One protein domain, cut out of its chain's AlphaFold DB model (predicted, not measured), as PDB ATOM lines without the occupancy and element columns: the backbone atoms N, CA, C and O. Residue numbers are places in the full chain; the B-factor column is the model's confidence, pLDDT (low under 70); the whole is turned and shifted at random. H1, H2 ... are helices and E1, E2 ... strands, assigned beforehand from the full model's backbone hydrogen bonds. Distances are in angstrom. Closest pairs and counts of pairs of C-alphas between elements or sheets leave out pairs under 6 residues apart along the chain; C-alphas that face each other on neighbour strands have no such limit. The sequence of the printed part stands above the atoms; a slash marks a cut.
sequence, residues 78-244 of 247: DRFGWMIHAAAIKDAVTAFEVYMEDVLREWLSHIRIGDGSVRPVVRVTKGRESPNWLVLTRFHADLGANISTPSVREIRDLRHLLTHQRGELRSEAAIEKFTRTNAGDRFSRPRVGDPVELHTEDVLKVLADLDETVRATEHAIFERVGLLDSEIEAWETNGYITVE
ATOM      1  N   ASP A  78      85.858  66.829 176.578       82.50
ATOM      2  CA  ASP A  78      84.869  67.852 176.233       82.50
ATOM      3  C   ASP A  78      84.856  68.142 174.724       82.50
ATOM      4  O   ASP A  78      83.795  68.152 174.093       82.50
ATOM      5  N   ARG A  79      86.039  68.291 174.112       84.56
ATOM      6  CA  ARG A  79      86.185  68.531 172.669       84.56
ATOM      7  C   ARG A  79      85.719  67.336 171.855       84.56
ATOM      8  O   ARG A  79      85.025  67.506 170.850       84.56
ATOM      9  N   PHE A  80      86.076  66.131 172.288       89.12
ATOM     10  CA  PHE A  80      85.635  64.912 171.624       89.12
ATOM     11  C   PHE A  80      84.119  64.735 171.732       89.12
ATOM     12  O   PHE A  80      83.456  64.490 170.722       89.12
ATOM     13  N   GLY A  81      83.554  64.928 172.928       89.50
ATOM     14  CA  GLY A  81      82.111  64.897 173.157       89.50
ATOM     15  C   GLY A  81      81.384  65.873 172.238       89.50
ATOM     16  O   GLY A  81      80.491  65.472 171.487       89.50
ATOM     17  N   TRP A  82      81.848  67.124 172.184       88.38
ATOM     18  CA  TRP A  82      81.335  68.132 171.258       88.38
ATOM     19  C   TRP A  82      81.367  67.668 169.793       88.38
ATOM     20  O   TRP A  82      80.375  67.809 169.075       88.38
ATOM     21  N   MET A  83      82.471  67.062 169.339       90.25
ATOM     22  CA  MET A  83      82.582  66.538 167.972       90.25
ATOM     23  C   MET A  83      81.556  65.438 167.682       90.25
ATOM     24  O   MET A  83      80.990  65.424 166.586       90.25
ATOM     25  N   ILE A  84      81.298  64.549 168.645       94.88
ATOM     26  CA  ILE A  84      80.278  63.499 168.533       94.88
ATOM     27  C   ILE A  84      78.873  64.106 168.466       94.88
ATOM     28  O   ILE A  84      78.096  63.730 167.584       94.88
ATOM     29  N   HIS A  85      78.555  65.085 169.322       92.19
ATOM     30  CA  HIS A  85      77.278  65.807 169.263       92.19
ATOM     31  C   HIS A  85      77.081  66.481 167.902       92.19
ATOM     32  O   HIS A  85      76.053  66.300 167.244       92.19
ATOM     33  N   ALA A  86      78.095  67.215 167.440       91.38
ATOM     34  CA  ALA A  86      78.039  67.934 166.179       91.38
ATOM     35  C   ALA A  86      77.907  66.989 164.976       91.38
ATOM     36  O   ALA A  86      77.176  67.292 164.031       91.38
ATOM     37  N   ALA A  87      78.614  65.854 164.982       95.00
ATOM     38  CA  ALA A  87      78.502  64.834 163.942       95.00
ATOM     39  C   ALA A  87      77.084  64.253 163.887       95.00
ATOM     40  O   ALA A  87      76.461  64.295 162.829       95.00
ATOM     41  N   ALA A  88      76.535  63.835 165.033       97.12
ATOM     42  CA  ALA A  88      75.192  63.268 165.108       97.12
ATOM     43  C   ALA A  88      74.109  64.241 164.609       97.12
ATOM     44  O   ALA A  88      73.223  63.842 163.857       97.12
ATOM     45  N   ILE A  89      74.199  65.531 164.963       95.56
ATOM     46  CA  ILE A  89      73.266  66.559 164.467       95.56
ATOM     47  C   ILE A  89      73.383  66.716 162.949       95.56
ATOM     48  O   ILE A  89      72.369  66.758 162.253       95.56
ATOM     49  N   LYS A  90      74.603  66.792 162.406       95.81
ATOM     50  CA  LYS A  90      74.797  66.954 160.957       95.81
ATOM     51  C   LYS A  90      74.272  65.761 160.162       95.81
ATOM     52  O   LYS A  90      73.651  65.966 159.113       95.81
ATOM     53  N   ASP A  91      74.492  64.555 160.669       97.88
ATOM     54  CA  ASP A  91      73.998  63.325 160.056       97.88
ATOM     55  C   ASP A  91      72.472  63.250 160.145       97.88
ATOM     56  O   ASP A  91      71.830  62.934 159.148       97.88
ATOM     57  N   ALA A  92      71.873  63.659 161.268       98.06
ATOM     58  CA  ALA A  92      70.420  63.738 161.423       98.06
ATOM     59  C   ALA A  92      69.767  64.670 160.395       98.06
ATOM     60  O   ALA A  92      68.792  64.286 159.749       98.06
ATOM     61  N   VAL A  93      70.317  65.873 160.193       97.31
ATOM     62  CA  VAL A  93      69.788  66.804 159.180       97.31
ATOM     63  C   VAL A  93      69.955  66.247 157.773       97.31
ATOM     64  O   VAL A  93      69.042  66.368 156.962       97.31
ATOM     65  N   THR A  94      71.092  65.617 157.482       96.56
ATOM     66  CA  THR A  94      71.342  65.022 156.163       96.56
ATOM     67  C   THR A  94      70.385  63.856 155.894       96.56
ATOM     68  O   THR A  94      69.774  63.804 154.833       96.56
ATOM     69  N   ALA A  95      70.179  62.963 156.867       97.12
ATOM     70  CA  ALA A  95      69.221  61.862 156.766       97.12
ATOM     71  C   ALA A  95      67.783  62.360 156.567       97.12
ATOM     72  O   ALA A  95      67.026  61.784 155.791       97.12
ATOM     73  N   PHE A  96      67.417  63.457 157.232       97.88
ATOM     74  CA  PHE A  96      66.110  64.085 157.075       97.88
ATOM     75  C   PHE A  96      65.927  64.682 155.672       97.88
ATOM     76  O   PHE A  96      64.877  64.502 155.060       97.88
ATOM     77  N   GLU A  97      66.948  65.355 155.130       96.12
ATOM     78  CA  GLU A  97      66.941  65.846 153.744       96.12
ATOM     79  C   GLU A  97      66.744  64.695 152.748       96.12
ATOM     80  O   GLU A  97      65.871  64.782 151.885       96.12
ATOM     81  N   VAL A  98      67.490  63.599 152.920       95.19
ATOM     82  CA  VAL A  98      67.381  62.396 152.079       95.19
ATOM     83  C   VAL A  98      65.990  61.775 152.173       95.19
ATOM     84  O   VAL A  98      65.391  61.492 151.142       95.19
ATOM     85  N   TYR A  99      65.420  61.651 153.375       95.56
ATOM     86  CA  TYR A  99      64.043  61.181 153.541       95.56
ATOM     87  C   TYR A  99      63.053  62.030 152.725       95.56
ATOM     88  O   TYR A  99      62.217  61.487 152.004       95.56
ATOM     89  N   MET A 100      63.166  63.363 152.774       95.94
ATOM     90  CA  MET A 100      62.274  64.250 152.017       95.94
ATOM     91  C   MET A 100      62.431  64.093 150.500       95.94
ATOM     92  O   MET A 100      61.451  64.264 149.766       95.94
ATOM     93  N   GLU A 101      63.635  63.769 150.027       92.94
ATOM     94  CA  GLU A 101      63.897  63.429 148.627       92.94
ATOM     95  C   GLU A 101      63.303  62.074 148.237       92.94
ATOM     96  O   GLU A 101      62.693  61.962 147.173       92.94
ATOM     97  N   ASP A 102      63.454  61.061 149.087       90.69
ATOM     98  CA  ASP A 102      62.943  59.714 148.838       90.69
ATOM     99  C   ASP A 102      61.418  59.706 148.791       90.69
ATOM    100  O   ASP A 102      60.835  59.145 147.867       90.69
ATOM    101  N   VAL A 103      60.765  60.434 149.696       90.00
ATOM    102  CA  VAL A 103      59.314  60.630 149.671       90.00
ATOM    103  C   VAL A 103      58.843  61.268 148.360       90.00
ATOM    104  O   VAL A 103      57.873  60.812 147.754       90.00
ATOM    105  N   LEU A 104      59.540  62.305 147.887       88.50
ATOM    106  CA  LEU A 104      59.254  62.929 146.593       88.50
ATOM    107  C   LEU A 104      59.389  61.916 145.445       88.50
ATOM    108  O   LEU A 104      58.522  61.850 144.573       88.50
ATOM    109  N   ARG A 105      60.457  61.109 145.441       85.31
ATOM    110  CA  ARG A 105      60.692  60.079 144.414       85.31
ATOM    111  C   ARG A 105      59.626  58.987 144.447       85.31
ATOM    112  O   ARG A 105      59.128  58.604 143.387       85.31
ATOM    113  N   GLU A 106      59.266  58.510 145.635       83.81
ATOM    114  CA  GLU A 106      58.204  57.524 145.834       83.81
ATOM    115  C   GLU A 106      56.877  58.054 145.303       83.81
ATOM    116  O   GLU A 106      56.256  57.407 144.460       83.81
ATOM    117  N   TRP A 107      56.484  59.268 145.691       82.38
ATOM    118  CA  TRP A 107      55.222  59.859 145.251       82.38
ATOM    119  C   TRP A 107      55.155  60.051 143.730       82.38
ATOM    120  O   TRP A 107      54.183  59.643 143.093       82.38
ATOM    121  N   LEU A 108      56.216  60.578 143.109       80.25
ATOM    122  CA  LEU A 108      56.276  60.713 141.648       80.25
ATOM    123  C   LEU A 108      56.218  59.365 140.923       80.25
ATOM    124  O   LEU A 108      55.705  59.294 139.806       80.25
ATOM    125  N   SER A 109      56.697  58.285 141.548       76.25
ATOM    126  CA  SER A 109      56.615  56.939 140.973       76.25
ATOM    127  C   SER A 109      55.176  56.415 140.852       76.25
ATOM    128  O   SER A 109      54.923  55.535 140.018       76.25
ATOM    129  N   HIS A 110      54.246  56.969 141.639       73.44
ATOM    130  CA  HIS A 110      52.823  56.635 141.612       73.44
ATOM    131  C   HIS A 110      52.029  57.432 140.572       73.44
ATOM    132  O   HIS A 110      50.967  56.977 140.147       73.44
ATOM    133  N   ILE A 111      52.540  58.575 140.112       70.06
ATOM    134  CA  ILE A 111      51.876  59.365 139.075       70.06
ATOM    135  C   ILE A 111      52.114  58.737 137.703       70.06
ATOM    136  O   ILE A 111      53.245  58.464 137.291       70.06
ATOM    137  N   ARG A 112      51.020  58.556 136.968       66.31
ATOM    138  CA  ARG A 112      51.016  58.157 135.560       66.31
ATOM    139  C   ARG A 112      50.426  59.286 134.737       66.31
ATOM    140  O   ARG A 112      49.364  59.790 135.083       66.31
ATOM    141  N   ILE A 113      51.106  59.658 133.658       65.12
ATOM    142  CA  ILE A 113      50.653  60.715 132.754       65.12
ATOM    143  C   ILE A 113      50.389  60.102 131.377       65.12
ATOM    144  O   ILE A 113      51.174  59.279 130.895       65.12
ATOM    145  N   GLY A 114      49.260  60.467 130.764       64.94
ATOM    146  CA  GLY A 114      48.805  59.910 129.488       64.94
ATOM    147  C   GLY A 114      48.356  58.446 129.587       64.94
ATOM    148  O   GLY A 114      47.693  58.046 130.539       64.94
ATOM    149  N   ASP A 115      48.748  57.621 128.614       66.12
ATOM    150  CA  ASP A 115      48.477  56.170 128.560       66.12
ATOM    151  C   ASP A 115      49.239  55.343 129.623       66.12
ATOM    152  O   ASP A 115      49.235  54.111 129.602       66.12
ATOM    153  N   GLY A 116      49.911  56.014 130.563       60.94
ATOM    154  CA  GLY A 116      50.751  55.402 131.585       60.94
ATOM    155  C   GLY A 116      52.187  55.124 131.142       60.94
ATOM    156  O   GLY A 116      52.952  54.562 131.931       60.94
ATOM    157  N   SER A 117      52.577  55.529 129.930       57.75
ATOM    158  CA  SER A 117      53.958  55.412 129.444       57.75
ATOM    159  C   SER A 117      54.896  56.487 129.993       57.75
ATOM    160  O   SER A 117      56.115  56.281 129.982       57.75
ATOM    161  N   VAL A 118      54.359  57.599 130.515       54.00
ATOM    162  CA  VAL A 118      55.172  58.715 131.000       54.00
ATOM    163  C   VAL A 118      55.095  58.872 132.512       54.00
ATOM    164  O   VAL A 118      54.013  58.912 133.104       54.00
ATOM    165  N   ARG A 119      56.274  58.964 133.136       60.50
ATOM    166  CA  ARG A 119      56.425  59.233 134.565       60.50
ATOM    167  C   ARG A 119      57.071  60.596 134.763       60.50
ATOM    168  O   ARG A 119      58.065  60.889 134.097       60.50
ATOM    169  N   PRO A 120      56.546  61.418 135.676       64.44
ATOM    170  CA  PRO A 120      57.203  62.659 136.024       64.44
ATOM    171  C   PRO A 120      58.545  62.381 136.712       64.44
ATOM    172  O   PRO A 120      58.660  61.488 137.552       64.44
ATOM    173  N   VAL A 121      59.568  63.159 136.356       63.78
ATOM    174  CA  VAL A 121      60.898  63.097 136.975       63.78
ATOM    175  C   VAL A 121      61.220  64.457 137.581       63.78
ATOM    176  O   VAL A 121      60.913  65.502 137.002       63.78
ATOM    177  N   VAL A 122      61.859  64.460 138.753       65.25
ATOM    178  CA  VAL A 122      62.344  65.702 139.360       65.25
ATOM    179  C   VAL A 122      63.469  66.261 138.500       65.25
ATOM    180  O   VAL A 122      64.521  65.636 138.357       65.25
ATOM    181  N   ARG A 123      63.291  67.469 137.961       63.31
ATOM    182  CA  ARG A 123      64.397  68.183 137.322       63.31
ATOM    183  C   ARG A 123      65.360  68.689 138.380       63.31
ATOM    184  O   ARG A 123      65.117  69.689 139.052       63.31
ATOM    185  N   VAL A 124      66.491  68.012 138.477       62.88
ATOM    186  CA  VAL A 124      67.642  68.503 139.216       62.88
ATOM    187  C   VAL A 124      68.484  69.362 138.262       62.88
ATOM    188  O   VAL A 124      68.673  69.014 137.096       62.88
ATOM    189  N   THR A 125      68.931  70.544 138.702       61.47
ATOM    190  CA  THR A 125      69.768  71.430 137.873       61.47
ATOM    191  C   THR A 125      70.995  70.668 137.361       61.47
ATOM    192  O   THR A 125      71.581  69.894 138.110       61.47
ATOM    193  N   LYS A 126      71.410  70.895 136.105       53.44
ATOM    194  CA  LYS A 126      72.575  70.219 135.506       53.44
ATOM    195  C   LYS A 126      73.787  70.276 136.449       53.44
ATOM    196  O   LYS A 126      74.203  71.364 136.843       53.44
ATOM    197  N   GLY A 127      74.340  69.109 136.788       60.78
ATOM    198  CA  GLY A 127      75.467  68.973 137.719       60.78
ATOM    199  C   GLY A 127      75.085  68.862 139.200       60.78
ATOM    200  O   GLY A 127      75.964  68.958 140.049       60.78
ATOM    201  N   ARG A 128      73.802  68.679 139.528       65.75
ATOM    202  CA  ARG A 128      73.340  68.355 140.883       65.75
ATOM    203  C   ARG A 128      72.673  66.979 140.893       65.75
ATOM    204  O   ARG A 128      72.007  66.614 139.928       65.75
ATOM    205  N   GLU A 129      72.850  66.249 141.990       75.50
ATOM    206  CA  GLU A 129      72.264  64.913 142.203       75.50
ATOM    207  C   GLU A 129      70.983  64.955 143.054       75.50
ATOM    208  O   GLU A 129      70.164  64.040 142.984       75.50
ATOM    209  N   SER A 130      70.770  66.061 143.777       79.19
ATOM    210  CA  SER A 130      69.646  66.260 144.697       79.19
ATOM    211  C   SER A 130      68.871  67.555 144.415       79.19
ATOM    212  O   SER A 130      69.478  68.582 144.066       79.19
ATOM    213  N   PRO A 131      67.530  67.552 144.565       85.25
ATOM    214  CA  PRO A 131      66.712  68.760 144.517       85.25
ATOM    215  C   PRO A 131      67.167  69.773 145.570       85.25
ATOM    216  O   PRO A 131      67.612  69.419 146.655       85.25
ATOM    217  N   ASN A 132      67.043  71.065 145.271       88.31
ATOM    218  CA  ASN A 132      67.339  72.068 146.292       88.31
ATOM    219  C   ASN A 132      66.226  72.109 147.364       88.31
ATOM    220  O   ASN A 132      65.076  71.763 147.098       88.31
ATOM    221  N   TRP A 133      66.557  72.600 148.561       91.56
ATOM    222  CA  TRP A 133      65.625  72.665 149.697       91.56
ATOM    223  C   TRP A 133      64.321  73.425 149.404       91.56
ATOM    224  O   TRP A 133      63.260  73.062 149.908       91.56
ATOM    225  N   LEU A 134      64.376  74.467 148.566       90.62
ATOM    226  CA  LEU A 134      63.190  75.236 148.186       90.62
ATOM    227  C   LEU A 134      62.218  74.395 147.348       90.62
ATOM    228  O   LEU A 134      61.009  74.505 147.536       90.62
ATOM    229  N   VAL A 135      62.736  73.551 146.452       89.75
ATOM    230  CA  VAL A 135      61.932  72.603 145.667       89.75
ATOM    231  C   VAL A 135      61.261  71.590 146.589       89.75
ATOM    232  O   VAL A 135      60.051  71.410 146.487       89.75
ATOM    233  N   LEU A 136      62.007  71.001 147.533       92.38
ATOM    234  CA  LEU A 136      61.442  70.070 148.517       92.38
ATOM    235  C   LEU A 136      60.352  70.744 149.357       92.38
ATOM    236  O   LEU A 136      59.258  70.208 149.490       92.38
ATOM    237  N   THR A 137      60.611  71.952 149.862       94.50
ATOM    238  CA  THR A 137      59.645  72.683 150.697       94.50
ATOM    239  C   THR A 137      58.340  72.946 149.951       94.50
ATOM    240  O   THR A 137      57.272  72.748 150.518       94.50
ATOM    241  N   ARG A 138      58.416  73.380 148.686       90.75
ATOM    242  CA  ARG A 138      57.225  73.632 147.862       90.75
ATOM    243  C   ARG A 138      56.450  72.354 147.593       90.75
ATOM    244  O   ARG A 138      55.259  72.325 147.846       90.75
ATOM    245  N   PHE A 139      57.140  71.305 147.156       89.88
ATOM    246  CA  PHE A 139      56.516  70.020 146.874       89.88
ATOM    247  C   PHE A 139      55.759  69.467 148.086       89.88
ATOM    248  O   PHE A 139      54.583  69.134 147.989       89.88
ATOM    249  N   HIS A 140      56.419  69.412 149.243       92.44
ATOM    250  CA  HIS A 140      55.800  68.900 150.462       92.44
ATOM    251  C   HIS A 140      54.654  69.801 150.936       92.44
ATOM    252  O   HIS A 140      53.611  69.286 151.332       92.44
ATOM    253  N   ALA A 141      54.784  71.128 150.806       92.75
ATOM    254  CA  ALA A 141      53.691  72.057 151.097       92.75
ATOM    255  C   ALA A 141      52.491  71.834 150.175       92.75
ATOM    256  O   ALA A 141      51.353  71.834 150.644       92.75
ATOM    257  N   ASP A 142      52.738  71.574 148.890       87.88
ATOM    258  CA  ASP A 142      51.676  71.262 147.948       87.88
ATOM    259  C   ASP A 142      50.974  69.961 148.328       87.88
ATOM    260  O   ASP A 142      49.783  69.873 148.062       87.88
ATOM    261  N   LEU A 143      51.646  69.006 148.992       86.44
ATOM    262  CA  LEU A 143      51.060  67.789 149.578       86.44
ATOM    263  C   LEU A 143      50.368  68.008 150.934       86.44
ATOM    264  O   LEU A 143      49.733  67.086 151.436       86.44
ATOM    265  N   GLY A 144      50.415  69.219 151.495       90.69
ATOM    266  CA  GLY A 144      49.845  69.551 152.805       90.69
ATOM    267  C   GLY A 144      50.821  69.399 153.977       90.69
ATOM    268  O   GLY A 144      50.438  69.633 155.122       90.69
ATOM    269  N   ALA A 145      52.083  69.052 153.717       94.12
ATOM    270  CA  ALA A 145      53.122  68.898 154.728       94.12
ATOM    271  C   ALA A 145      53.995  70.160 154.848       94.12
ATOM    272  O   ALA A 145      54.569  70.644 153.873       94.12
ATOM    273  N   ASN A 146      54.178  70.680 156.065       96.00
ATOM    274  CA  ASN A 146      55.119  71.775 156.310       96.00
ATOM    275  C   ASN A 146      56.467  71.247 156.813       96.00
ATOM    276  O   ASN A 146      56.672  71.100 158.014       96.00
ATOM    277  N   ILE A 147      57.414  71.037 155.899       96.19
ATOM    278  CA  ILE A 147      58.763  70.556 156.247       96.19
ATOM    279  C   ILE A 147      59.731  71.677 156.653       96.19
ATOM    280  O   ILE A 147      60.868  71.405 157.022       96.19
ATOM    281  N   SER A 148      59.311  72.943 156.571       96.12
ATOM    282  CA  SER A 148      60.123  74.126 156.899       96.12
ATOM    283  C   SER A 148      59.587  74.811 158.159       96.12
ATOM    284  O   SER A 148      59.365  76.027 158.211       96.12
ATOM    285  N   THR A 149      59.338  74.008 159.196       95.94
ATOM    286  CA  THR A 149      58.919  74.504 160.511       95.94
ATOM    287  C   THR A 149      59.998  75.419 161.113       95.94
ATOM    288  O   THR A 149      61.165  75.353 160.710       95.94
ATOM    289  N   PRO A 150      59.657  76.301 162.073       93.12
ATOM    290  CA  PRO A 150      60.661  77.073 162.805       93.12
ATOM    291  C   PRO A 150      61.795  76.193 163.355       93.12
ATOM    292  O   PRO A 150      62.954  76.486 163.077       93.12
ATOM    293  N   SER A 151      61.461  75.060 163.987       91.56
ATOM    294  CA  SER A 151      62.444  74.090 164.482       91.56
ATOM    295  C   SER A 151      63.354  73.543 163.384       91.56
ATOM    296  O   SER A 151      64.569  73.549 163.543       91.56
ATOM    297  N   VAL A 152      62.808  73.095 162.247       95.25
ATOM    298  CA  VAL A 152      63.637  72.545 161.160       95.25
ATOM    299  C   VAL A 152      64.574  73.609 160.589       95.25
ATOM    300  O   VAL A 152      65.725  73.304 160.285       95.25
ATOM    301  N   ARG A 153      64.125  74.865 160.474       93.25
ATOM    302  CA  ARG A 153      64.992  75.965 160.026       93.25
ATOM    303  C   ARG A 153      66.154  76.194 160.990       93.25
ATOM    304  O   ARG A 153      67.296  76.160 160.546       93.25
ATOM    305  N   GLU A 154      65.876  76.303 162.289       87.75
ATOM    306  CA  GLU A 154      66.911  76.438 163.326       87.75
ATOM    307  C   GLU A 154      67.914  75.274 163.290       87.75
ATOM    308  O   GLU A 154      69.126  75.477 163.336       87.75
ATOM    309  N   ILE A 155      67.422  74.040 163.152       92.56
ATOM    310  CA  ILE A 155      68.241  72.825 163.086       92.56
ATOM    311  C   ILE A 155      69.139  72.817 161.837       92.56
ATOM    312  O   ILE A 155      70.318  72.454 161.904       92.56
ATOM    313  N   ARG A 156      68.612  73.232 160.681       93.62
ATOM    314  CA  ARG A 156      69.388  73.341 159.435       93.62
ATOM    315  C   ARG A 156      70.447  74.437 159.523       93.62
ATOM    316  O   ARG A 156      71.574  74.222 159.071       93.62
ATOM    317  N   ASP A 157      70.111  75.571 160.127       86.25
ATOM    318  CA  ASP A 157      71.050  76.665 160.365       86.25
ATOM    319  C   ASP A 157      72.155  76.233 161.338       86.25
ATOM    320  O   ASP A 157      73.331  76.536 161.115       86.25
ATOM    321  N   LEU A 158      71.815  75.433 162.356       86.62
ATOM    322  CA  LEU A 158      72.791  74.794 163.233       86.62
ATOM    323  C   LEU A 158      73.707  73.837 162.455       86.62
ATOM    324  O   LEU A 158      74.921  73.932 162.592       86.62
ATOM    325  N   ARG A 159      73.188  72.954 161.589       91.25
ATOM    326  CA  ARG A 159      74.036  72.090 160.736       91.25
ATOM    327  C   ARG A 159      75.009  72.915 159.895       91.25
ATOM    328  O   ARG A 159      76.190  72.566 159.805       91.25
ATOM    329  N   HIS A 160      74.527  73.988 159.270       87.06
ATOM    330  CA  HIS A 160      75.374  74.892 158.498       87.06
ATOM    331  C   HIS A 160      76.487  75.460 159.383       87.06
ATOM    332  O   HIS A 160      77.666  75.303 159.061       87.06
ATOM    333  N   LEU A 161      76.132  75.990 160.555       82.44
ATOM    334  CA  LEU A 161      77.094  76.476 161.535       82.44
ATOM    335  C   LEU A 161      78.135  75.413 161.895       82.44
ATOM    336  O   LEU A 161      79.321  75.666 161.730       82.44
ATOM    337  N   LEU A 162      77.713  74.225 162.333       84.88
ATOM    338  CA  LEU A 162      78.580  73.115 162.755       84.88
ATOM    339  C   LEU A 162      79.508  72.609 161.645       84.88
ATOM    340  O   LEU A 162      80.561  72.030 161.919       84.88
ATOM    341  N   THR A 163      79.126  72.816 160.386       85.75
ATOM    342  CA  THR A 163      79.971  72.509 159.229       85.75
ATOM    343  C   THR A 163      81.095  73.539 159.098       85.75
ATOM    344  O   THR A 163      82.244  73.160 158.887       85.75
ATOM    345  N   HIS A 164      80.791  74.821 159.325       75.75
ATOM    346  CA  HIS A 164      81.763  75.917 159.299       75.75
ATOM    347  C   HIS A 164      82.590  76.047 160.591       75.75
ATOM    348  O   HIS A 164      83.746  76.460 160.523       75.75
ATOM    349  N   GLN A 165      82.080  75.655 161.768       68.44
ATOM    350  CA  GLN A 165      82.815  75.758 163.043       68.44
ATOM    351  C   GLN A 165      84.116  74.956 163.041       68.44
ATOM    352  O   GLN A 165      85.086  75.361 163.674       68.44
ATOM    353  N   ARG A 166      84.173  73.856 162.281       64.06
ATOM    354  CA  ARG A 166      85.397  73.060 162.123       64.06
ATOM    355  C   ARG A 166      86.520  73.807 161.381       64.06
ATOM    356  O   ARG A 166      87.640  73.305 161.384       64.06
ATOM    357  N   GLY A 167      86.246  74.973 160.775       52.47
ATOM    358  CA  GLY A 167      87.222  75.771 160.021       52.47
ATOM    359  C   GLY A 167      87.236  77.293 160.262       52.47
ATOM    360  O   GLY A 167      88.299  77.886 160.110       52.47
ATOM    361  N   GLU A 168      86.126  77.953 160.638       49.12
ATOM    362  CA  GLU A 168      85.977  79.418 160.444       49.12
ATOM    363  C   GLU A 168      85.408  80.242 161.622       49.12
ATOM    364  O   GLU A 168      85.510  81.472 161.603       49.12
ATOM    365  N   LEU A 169      84.864  79.646 162.694       48.50
ATOM    366  CA  LEU A 169      84.318  80.421 163.832       48.50
ATOM    367  C   LEU A 169      85.362  80.886 164.856       48.50
ATOM    368  O   LEU A 169      85.153  80.844 166.064       48.50
ATOM    369  N   ARG A 170      86.489  81.396 164.368       51.66
ATOM    370  CA  ARG A 170      87.455  82.127 165.200       51.66
ATOM    371  C   ARG A 170      87.255  83.647 165.140       51.66
ATOM    372  O   ARG A 170      88.068  84.375 165.694       51.66
ATOM    373  N   SER A 171      86.216  84.138 164.448       55.28
ATOM    374  CA  SER A 171      85.995  85.575 164.220       55.28
ATOM    375  C   SER A 171      84.662  86.094 164.772       55.28
ATOM    376  O   SER A 171      83.616  85.457 164.632       55.28
ATOM    377  N   GLU A 172      84.698  87.299 165.346       55.00
ATOM    378  CA  GLU A 172      83.540  88.035 165.883       55.00
ATOM    379  C   GLU A 172      82.420  88.234 164.854       55.00
ATOM    380  O   GLU A 172      81.244  88.068 165.172       55.00
ATOM    381  N   ALA A 173      82.773  88.516 163.597       59.56
ATOM    382  CA  ALA A 173      81.804  88.764 162.530       59.56
ATOM    383  C   ALA A 173      80.948  87.528 162.198       59.56
ATOM    384  O   ALA A 173      79.754  87.646 161.909       59.56
ATOM    385  N   ALA A 174      81.542  86.331 162.251       56.72
ATOM    386  CA  ALA A 174      80.823  85.090 161.985       56.72
ATOM    387  C   ALA A 174      79.858  84.735 163.132       56.72
ATOM    388  O   ALA A 174      78.760  84.230 162.888       56.72
ATOM    389  N   ILE A 175      80.226  85.087 164.367       57.19
ATOM    390  CA  ILE A 175      79.392  84.923 165.564       57.19
ATOM    391  C   ILE A 175      78.225  85.905 165.544       57.19
ATOM    392  O   ILE A 175      77.079  85.488 165.675       57.19
ATOM    393  N   GLU A 176      78.475  87.187 165.280       61.53
ATOM    394  CA  GLU A 176      77.434  88.218 165.256       61.53
ATOM    395  C   GLU A 176      76.373  87.955 164.171       61.53
ATOM    396  O   GLU A 176      75.185  88.236 164.366       61.53
ATOM    397  N   LYS A 177      76.776  87.382 163.026       60.22
ATOM    398  CA  LYS A 177      75.856  86.933 161.970       60.22
ATOM    399  C   LYS A 177      74.962  85.787 162.452       60.22
ATOM    400  O   LYS A 177      73.767  85.783 162.156       60.22
ATOM    401  N   PHE A 178      75.511  84.841 163.213       54.91
ATOM    402  CA  PHE A 178      74.748  83.726 163.769       54.91
ATOM    403  C   PHE A 178      73.798  84.180 164.885       54.91
ATOM    404  O   PHE A 178      72.611  83.869 164.834       54.91
ATOM    405  N   THR A 179      74.277  84.991 165.834       56.00
ATOM    406  CA  THR A 179      73.469  85.516 166.948       56.00
ATOM    407  C   THR A 179      72.296  86.371 166.466       56.00
ATOM    408  O   THR A 179      71.227  86.329 167.065       56.00
ATOM    409  N   ARG A 180      72.457  87.123 165.365       57.38
ATOM    410  CA  ARG A 180      71.355  87.888 164.754       57.38
ATOM    411  C   ARG A 180      70.348  87.028 163.993       57.38
ATOM    412  O   ARG A 180      69.190  87.422 163.907       57.38
ATOM    413  N   THR A 181      70.773  85.894 163.432       52.50
ATOM    414  CA  THR A 181      69.899  85.024 162.624       52.50
ATOM    415  C   THR A 181      69.108  84.051 163.507       52.50
ATOM    416  O   THR A 181      67.940  83.798 163.235       52.50
ATOM    417  N   ASN A 182      69.702  83.589 164.614       49.88
ATOM    418  CA  ASN A 182      69.109  82.637 165.554       49.88
ATOM    419  C   ASN A 182      68.736  83.304 166.883       49.88
ATOM    420  O   ASN A 182      69.274  82.975 167.935       49.88
ATOM    421  N   ALA A 183      67.780  84.235 166.848       41.75
ATOM    422  CA  ALA A 183      67.195  84.842 168.050       41.75
ATOM    423  C   ALA A 183      66.278  83.881 168.851       41.75
ATOM    424  O   ALA A 183      65.504  84.330 169.696       41.75
ATOM    425  N   GLY A 184      66.342  82.573 168.577       50.03
ATOM    426  CA  GLY A 184      65.737  81.525 169.391       50.03
ATOM    427  C   GLY A 184      66.713  81.088 170.481       50.03
ATOM    428  O   GLY A 184      67.830  80.671 170.189       50.03
ATOM    429  N   ASP A 185      66.284  81.159 171.739       56.22
ATOM    430  CA  ASP A 185      67.068  80.878 172.959       56.22
ATOM    431  C   ASP A 185      67.465  79.391 173.131       56.22
ATOM    432  O   ASP A 185      67.811  78.941 174.219       56.22
ATOM    433  N   ARG A 186      67.331  78.586 172.069       58.72
ATOM    434  CA  ARG A 186      67.368  77.122 172.124       58.72
ATOM    435  C   ARG A 186      68.779  76.551 172.194       58.72
ATOM    436  O   ARG A 186      68.962  75.529 172.842       58.72
ATOM    437  N   PHE A 187      69.733  77.179 171.517       57.34
ATOM    438  CA  PHE A 187      71.141  76.800 171.569       57.34
ATOM    439  C   PHE A 187      71.905  77.934 172.242       57.34
ATOM    440  O   PHE A 187      71.680  79.109 171.936       57.34
ATOM    441  N   SER A 188      72.782  77.587 173.177       55.84
ATOM    442  CA  SER A 188      73.643  78.544 173.868       55.84
ATOM    443  C   SER A 188      74.379  79.414 172.846       55.84
ATOM    444  O   SER A 188      74.897  78.947 171.827       55.84
ATOM    445  N   ARG A 189      74.365  80.730 173.087       56.41
ATOM    446  CA  ARG A 189      74.978  81.694 172.170       56.41
ATOM    447  C   ARG A 189      76.483  81.415 172.098       56.41
ATOM    448  O   ARG A 189      77.130  81.501 173.144       56.41
ATOM    449  N   PRO A 190      77.051  81.144 170.907       53.72
ATOM    450  CA  PRO A 190      78.494  80.998 170.783       53.72
ATOM    451  C   PRO A 190      79.194  82.268 171.264       53.72
ATOM    452  O   PRO A 190      78.777  83.380 170.921       53.72
ATOM    453  N   ARG A 191      80.257  82.106 172.055       52.84
ATOM    454  CA  ARG A 191      81.165  83.195 172.435       52.84
ATOM    455  C   ARG A 191      82.352  83.234 171.478       52.84
ATOM    456  O   ARG A 191      82.664  82.257 170.805       52.84
ATOM    457  N   VAL A 192      83.003  84.391 171.390       49.28
ATOM    458  CA  VAL A 192      84.193  84.584 170.549       49.28
ATOM    459  C   VAL A 192      85.303  83.652 171.004       49.28
ATOM    460  O   VAL A 192      85.829  83.822 172.095       49.28
ATOM    461  N   GLY A 193      85.650  82.688 170.148       53.81
ATOM    462  CA  GLY A 193      86.713  81.713 170.396       53.81
ATOM    463  C   GLY A 193      86.248  80.375 170.976       53.81
ATOM    464  O   GLY A 193      87.024  79.424 170.909       53.81
ATOM    465  N   ASP A 194      84.998  80.270 171.439       56.28
ATOM    466  CA  ASP A 194      84.473  79.057 172.070       56.28
ATOM    467  C   ASP A 194      83.510  78.303 171.132       56.28
ATOM    468  O   ASP A 194      82.729  78.932 170.404       56.28
ATOM    469  N   PRO A 195      83.526  76.956 171.132       62.19
ATOM    470  CA  PRO A 195      82.516  76.164 170.438       62.19
ATOM    471  C   PRO A 195      81.103  76.509 170.927       62.19
ATOM    472  O   PRO A 195      80.913  76.929 172.068       62.19
ATOM    473  N   VAL A 196      80.085  76.285 170.087       67.31
ATOM    474  CA  VAL A 196      78.704  76.227 170.606       67.31
ATOM    475  C   VAL A 196      78.639  75.083 171.606       67.31
ATOM    476  O   VAL A 196      78.991  73.964 171.242       67.31
ATOM    477  N   GLU A 197      78.197  75.338 172.833       73.38
ATOM    478  CA  GLU A 197      77.957  74.256 173.786       73.38
ATOM    479  C   GLU A 197      76.861  73.344 173.228       73.38
ATOM    480  O   GLU A 197      75.765  73.789 172.890       73.38
ATOM    481  N   LEU A 198      77.204  72.067 173.078       81.69
ATOM    482  CA  LEU A 198      76.295  71.021 172.639       81.69
ATOM    483  C   LEU A 198      76.280  69.937 173.702       81.69
ATOM    484  O   LEU A 198      77.337  69.451 174.108       81.69
ATOM    485  N   HIS A 199      75.081  69.525 174.079       87.62
ATOM    486  CA  HIS A 199      74.859  68.452 175.028       87.62
ATOM    487  C   HIS A 199      74.114  67.282 174.378       87.62
ATOM    488  O   HIS A 199      73.634  67.341 173.241       87.62
ATOM    489  N   THR A 200      74.015  66.171 175.107       92.00
ATOM    490  CA  THR A 200      73.260  64.990 174.665       92.00
ATOM    491  C   THR A 200      71.801  65.345 174.392       92.00
ATOM    492  O   THR A 200      71.221  64.902 173.401       92.00
ATOM    493  N   GLU A 201      71.225  66.187 175.241       91.69
ATOM    494  CA  GLU A 201      69.848  66.656 175.173       91.69
ATOM    495  C   GLU A 201      69.570  67.380 173.855       91.69
ATOM    496  O   GLU A 201      68.522  67.155 173.250       91.69
ATOM    497  N   ASP A 202      70.522  68.175 173.359       89.44
ATOM    498  CA  ASP A 202      70.389  68.892 172.090       89.44
ATOM    499  C   ASP A 202      70.265  67.922 170.916       89.44
ATOM    500  O   ASP A 202      69.365  68.062 170.086       89.44
ATOM    501  N   VAL A 203      71.112  66.888 170.880       93.44
ATOM    502  CA  VAL A 203      71.068  65.843 169.844       93.44
ATOM    503  C   VAL A 203      69.729  65.109 169.880       93.44
ATOM    504  O   VAL A 203      69.081  64.926 168.847       93.44
ATOM    505  N   LEU A 204      69.282  64.703 171.072       95.75
ATOM    506  CA  LEU A 204      68.022  63.981 171.239       95.75
ATOM    507  C   LEU A 204      66.820  64.832 170.828       95.75
ATOM    508  O   LEU A 204      65.899  64.312 170.194       95.75
ATOM    509  N   LYS A 205      66.847  66.126 171.151       93.88
ATOM    510  CA  LYS A 205      65.801  67.077 170.786       93.88
ATOM    511  C   LYS A 205      65.779  67.333 169.280       93.88
ATOM    512  O   LYS A 205      64.710  67.316 168.688       93.88
ATOM    513  N   VAL A 206      66.938  67.503 168.637       96.00
ATOM    514  CA  VAL A 206      67.044  67.602 167.167       96.00
ATOM    515  C   VAL A 206      66.411  66.383 166.499       96.00
ATOM    516  O   VAL A 206      65.581  66.527 165.606       96.00
ATOM    517  N   LEU A 207      66.765  65.178 166.952       97.69
ATOM    518  CA  LEU A 207      66.216  63.939 166.398       97.69
ATOM    519  C   LEU A 207      64.701  63.826 166.600       97.69
ATOM    520  O   LEU A 207      64.034  63.274 165.730       97.69
ATOM    521  N   ALA A 208      64.173  64.307 167.729       97.06
ATOM    522  CA  ALA A 208      62.740  64.301 168.018       97.06
ATOM    523  C   ALA A 208      61.964  65.284 167.127       97.06
ATOM    524  O   ALA A 208      60.974  64.888 166.522       97.06
ATOM    525  N   ASP A 209      62.438  66.522 166.981       96.88
ATOM    526  CA  ASP A 209      61.794  67.538 166.137       96.88
ATOM    527  C   ASP A 209      61.772  67.143 164.650       96.88
ATOM    528  O   ASP A 209      60.792  67.382 163.936       96.88
ATOM    529  N   LEU A 210      62.861  66.532 164.164       97.81
ATOM    530  CA  LEU A 210      62.907  66.016 162.796       97.81
ATOM    531  C   LEU A 210      61.926  64.852 162.627       97.81
ATOM    532  O   LEU A 210      61.196  64.818 161.643       97.81
ATOM    533  N   ASP A 211      61.857  63.943 163.601       97.38
ATOM    534  CA  ASP A 211      60.933  62.807 163.576       97.38
ATOM    535  C   ASP A 211      59.463  63.231 163.620       97.38
ATOM    536  O   ASP A 211      58.642  62.687 162.888       97.38
ATOM    537  N   GLU A 212      59.129  64.243 164.418       96.56
ATOM    538  CA  GLU A 212      57.795  64.845 164.422       96.56
ATOM    539  C   GLU A 212      57.425  65.371 163.030       96.56
ATOM    540  O   GLU A 212      56.332  65.100 162.529       96.56
ATOM    541  N   THR A 213      58.363  66.052 162.365       96.88
ATOM    542  CA  THR A 213      58.156  66.563 161.005       96.88
ATOM    543  C   THR A 213      57.978  65.425 159.995       96.88
ATOM    544  O   THR A 213      57.083  65.497 159.159       96.88
ATOM    545  N   VAL A 214      58.773  64.354 160.088       95.88
ATOM    546  CA  VAL A 214      58.623  63.149 159.249       95.88
ATOM    547  C   VAL A 214      57.238  62.530 159.435       95.88
ATOM    548  O   VAL A 214      56.546  62.295 158.449       95.88
ATOM    549  N   ARG A 215      56.788  62.319 160.678       93.94
ATOM    550  CA  ARG A 215      55.458  61.744 160.953       93.94
ATOM    551  C   ARG A 215      54.328  62.618 160.411       93.94
ATOM    552  O   ARG A 215      53.366  62.091 159.857       93.94
ATOM    553  N   ALA A 216      54.444  63.939 160.552       93.50
ATOM    554  CA  ALA A 216      53.479  64.881 159.992       93.50
ATOM    555  C   ALA A 216      53.443  64.810 158.454       93.50
ATOM    556  O   ALA A 216      52.364  64.817 157.862       93.50
ATOM    557  N   THR A 217      54.609  64.685 157.812       93.00
ATOM    558  CA  THR A 217      54.717  64.486 156.363       93.00
ATOM    559  C   THR A 217      54.088  63.168 155.922       93.00
ATOM    560  O   THR A 217      53.288  63.175 154.990       93.00
ATOM    561  N   GLU A 218      54.384  62.050 156.595       90.12
ATOM    562  CA  GLU A 218      53.757  60.762 156.279       90.12
ATOM    563  C   GLU A 218      52.232  60.856 156.360       90.12
ATOM    564  O   GLU A 218      51.543  60.442 155.429       90.12
ATOM    565  N   HIS A 219      51.703  61.457 157.427       88.94
ATOM    566  CA  HIS A 219      50.265  61.637 157.600       88.94
ATOM    567  C   HIS A 219      49.629  62.409 156.436       88.94
ATOM    568  O   HIS A 219      48.682  61.916 155.824       88.94
ATOM    569  N   ALA A 220      50.181  63.576 156.086       89.00
ATOM    570  CA  ALA A 220      49.670  64.403 154.991       89.00
ATOM    571  C   ALA A 220      49.680  63.657 153.644       89.00
ATOM    572  O   ALA A 220      48.758  63.776 152.835       89.00
ATOM    573  N   ILE A 221      50.706  62.839 153.407       81.75
ATOM    574  CA  ILE A 221      50.819  62.044 152.184       81.75
ATOM    575  C   ILE A 221      49.784  60.931 152.154       81.75
ATOM    576  O   ILE A 221      49.149  60.738 151.120       81.75
ATOM    577  N   PHE A 222      49.580  60.214 153.260       77.81
ATOM    578  CA  PHE A 222      48.576  59.154 153.320       77.81
ATOM    579  C   PHE A 222      47.159  59.681 153.127       77.81
ATOM    580  O   PHE A 222      46.386  59.068 152.388       77.81
ATOM    581  N   GLU A 223      46.837  60.837 153.710       79.75
ATOM    582  CA  GLU A 223      45.558  61.507 153.464       79.75
ATOM    583  C   GLU A 223      45.361  61.797 151.973       79.75
ATOM    584  O   GLU A 223      44.277  61.577 151.435       79.75
ATOM    585  N   ARG A 224      46.420  62.213 151.273       74.38
ATOM    586  CA  ARG A 224      46.340  62.580 149.857       74.38
ATOM    587  C   ARG A 224      46.379  61.398 148.893       74.38
ATOM    588  O   ARG A 224      45.709  61.422 147.867       74.38
ATOM    589  N   VAL A 225      47.125  60.343 149.215       66.75
ATOM    590  CA  VAL A 225      47.128  59.087 148.447       66.75
ATOM    591  C   VAL A 225      45.784  58.370 148.565       66.75
ATOM    592  O   VAL A 225      45.325  57.790 147.586       66.75
ATOM    593  N   GLY A 226      45.087  58.500 149.698       58.69
ATOM    594  CA  GLY A 226      43.698  58.049 149.832       58.69
ATOM    595  C   GLY A 226      42.699  58.766 148.909       58.69
ATOM    596  O   GLY A 226      41.610  58.244 148.682       58.69
ATOM    597  N   LEU A 227      43.062  59.929 148.352       53.06
ATOM    598  CA  LEU A 227      42.234  60.745 147.448       53.06
ATOM    599  C   LEU A 227      42.610  60.581 145.958       53.06
ATOM    600  O   LEU A 227      41.901  61.072 145.074       53.06
ATOM    601  N   LEU A 228      43.711  59.877 145.663       51.34
ATOM    602  CA  LEU A 228      44.365  59.848 144.347       51.34
ATOM    603  C   LEU A 228      43.634  59.045 143.253       51.34
ATOM    604  O   LEU A 228      44.091  59.052 142.113       51.34
ATOM    605  N   ASP A 229      42.464  58.464 143.531       49.47
ATOM    606  CA  ASP A 229      41.580  57.949 142.473       49.47
ATOM    607  C   ASP A 229      40.878  59.077 141.675       49.47
ATOM    608  O   ASP A 229      40.221  58.789 140.677       49.47
ATOM    609  N   SER A 230      41.017  60.362 142.062       43.34
ATOM    610  CA  SER A 230      40.235  61.461 141.455       43.34
ATOM    611  C   SER A 230      40.969  62.744 141.002       43.34
ATOM    612  O   SER A 230      40.341  63.545 140.314       43.34
ATOM    613  N   GLU A 231      42.263  62.968 141.294       49.94
ATOM    614  CA  GLU A 231      42.877  64.323 141.160       49.94
ATOM    615  C   GLU A 231      44.202  64.441 140.360       49.94
ATOM    616  O   GLU A 231      44.916  65.440 140.472       49.94
ATOM    617  N   ILE A 232      44.561  63.472 139.509       50.88
ATOM    618  CA  ILE A 232      45.844  63.507 138.763       50.88
ATOM    619  C   ILE A 232      45.921  64.646 137.709       50.88
ATOM    620  O   ILE A 232      47.017  65.073 137.352       50.88
ATOM    621  N   GLU A 233      44.801  65.226 137.261       45.91
ATOM    622  CA  GLU A 233      44.778  66.202 136.148       45.91
ATOM    623  C   GLU A 233      45.262  67.635 136.492       45.91
ATOM    624  O   GLU A 233      45.578  68.406 135.589       45.91
ATOM    625  N   ALA A 234      45.378  68.028 137.768       47.72
ATOM    626  CA  ALA A 234      45.574  69.442 138.143       47.72
ATOM    627  C   ALA A 234      47.035  69.960 138.148       47.72
ATOM    628  O   ALA A 234      47.263  71.164 138.274       47.72
ATOM    629  N   TRP A 235      48.046  69.091 138.034       49.38
ATOM    630  CA  TRP A 235      49.443  69.454 138.348       49.38
ATOM    631  C   TRP A 235      50.319  69.808 137.138       49.38
ATOM    632  O   TRP A 235      51.406  70.364 137.310       49.38
ATOM    633  N   GLU A 236      49.843  69.570 135.914       45.56
ATOM    634  CA  GLU A 236      50.555  69.959 134.687       45.56
ATOM    635  C   GLU A 236      50.642  71.489 134.514       45.56
ATOM    636  O   GLU A 236      51.546  71.999 133.853       45.56
ATOM    637  N   THR A 237      49.750  72.252 135.152       46.12
ATOM    638  CA  THR A 237      49.588  73.694 134.900       46.12
ATOM    639  C   THR A 237      50.625  74.583 135.603       46.12
ATOM    640  O   THR A 237      50.838  75.717 135.180       46.12
ATOM    641  N   ASN A 238      51.321  74.088 136.636       46.66
ATOM    642  CA  ASN A 238      52.215  74.909 137.472       46.66
ATOM    643  C   ASN A 238      53.714  74.843 137.103       46.66
ATOM    644  O   ASN A 238      54.528  75.510 137.738       46.66
ATOM    645  N   GLY A 239      54.108  74.085 136.071       47.75
ATOM    646  CA  GLY A 239      55.452  74.173 135.470       47.75
ATOM    647  C   GLY A 239      56.632  73.650 136.311       47.75
ATOM    648  O   GLY A 239      57.784  73.867 135.934       47.75
ATOM    649  N   TYR A 240      56.383  72.956 137.426       40.75
ATOM    650  CA  TYR A 240      57.434  72.423 138.313       40.75
ATOM    651  C   TYR A 240      57.926  71.018 137.941       40.75
ATOM    652  O   TYR A 240      58.989  70.592 138.392       40.75
ATOM    653  N   ILE A 241      57.169  70.307 137.110       45.59
ATOM    654  CA  ILE A 241      57.409  68.921 136.718       45.59
ATOM    655  C   ILE A 241      57.411  68.873 135.193       45.59
ATOM    656  O   ILE A 241      56.541  69.455 134.551       45.59
ATOM    657  N   THR A 242      58.407  68.216 134.598       46.53
ATOM    658  CA  THR A 242      58.402  67.946 133.156       46.53
ATOM    659  C   THR A 242      58.191  66.460 132.936       46.53
ATOM    660  O   THR A 242      58.811  65.616 133.581       46.53
ATOM    661  N   VAL A 243      57.258  66.172 132.046       44.28
ATOM    662  CA  VAL A 243      56.786  64.845 131.688       44.28
ATOM    663  C   VAL A 243      57.618  64.422 130.485       44.28
ATOM    664  O   VAL A 243      57.390  64.910 129.381       44.28
ATOM    665  N   GLU A 244      58.662  63.621 130.695       43.16
ATOM    666  CA  GLU A 244      59.539  63.193 129.597       43.16
ATOM    667  C   GLU A 244      59.139  61.792 129.117       43.16
ATOM    668  O   GLU A 244      59.241  60.843 129.899       43.16
TER     669      GLU A 244
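Overview. This is residues 78 to 244 of the 247 residues of an uncharacterized protein of [Mycobacterium] stephanolepidis (UniProt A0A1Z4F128). Two long helices, H1 and H5, lie side by side and nearly parallel, and two shorter helices, H2 and H3, cross one side of this pair at steep tilts. H4 lies beyond H3, farther out from the long helices, and near the C-terminal end of H1 the short strands E1 and E2 meet only at a point. The 167 printed residues hold five named helices and two named strands in the order H1 E1 H2 H3 H4 H5 E2; the class is mostly helix. The whole is loose, with a radius of gyration of the C-alphas of 19.3 A, and elongated, spanning 62 by 32 by 27 A.

Arrangement. Begin with H1, residues 78 to 110, the hub, which touches three other helices. Look next at E1, residues 119 to 121: the C-alphas of Leu 108 and Pro 120, its closest pair with H1, are 6.0 A apart. H2, residues 133 to 142, touches residues 100 to 104 of H1 alone, closest at the C-alphas of Met 100 and Leu 136, 6.8 A, at a steep tilt of 50 degrees, the same way. H3, residues 150 to 165, touches residues 86 to 93 of H1 alone, closest at the C-alphas of Lys 90 and Arg 159, 5.2 A, at a steep tilt of 53 degrees, opposite ways. H4, residues 172 to 181, is close to H3 but not clearly touching, with the C-alphas of Leu 161 and Phe 178 7.9 A apart, and it is apart from H1. H5, residues 200 to 225, touches residues 85 to 96 of H1 alone, closest at the C-alphas of Ile 89 and Val 203, 5.9 A, at a shallow tilt of 5 degrees, the same way. H5 also touches H3, closest at the C-alphas of Ile 155 and Val 206, 6.7 A. E2, residues 242 to 244, meets E1 only at a point, where C-alphas 120 and 243 face each other at 4.9 A. In H1, H2, H3, H4 and H5 every O i to N i+4 pair is within hydrogen-bond range.

Along the chain. Find C-alpha 78 at (84.869, 67.852, 176.233); from there H1 runs 48.5 A to C-alpha 110. H3 is 22.2 A long. H5 starts at C-alpha 200, (73.260, 64.990, 174.665), and runs 37.5 A. E2 ends at C-alpha 244, (59.539, 63.193, 129.597).

Size, cuts and confidence. The two C-alphas farthest apart, those of Asp 115 and Gly 193, are 62.2 A apart. The printed part has no cut. The links E1 to H2, H4 to H5 and H5 to E2 are long. Mean pLDDT of the printed part is 75.7; look for values under 70 at residues 112 to 128, 165 to 196 and 225 to 244 of this model.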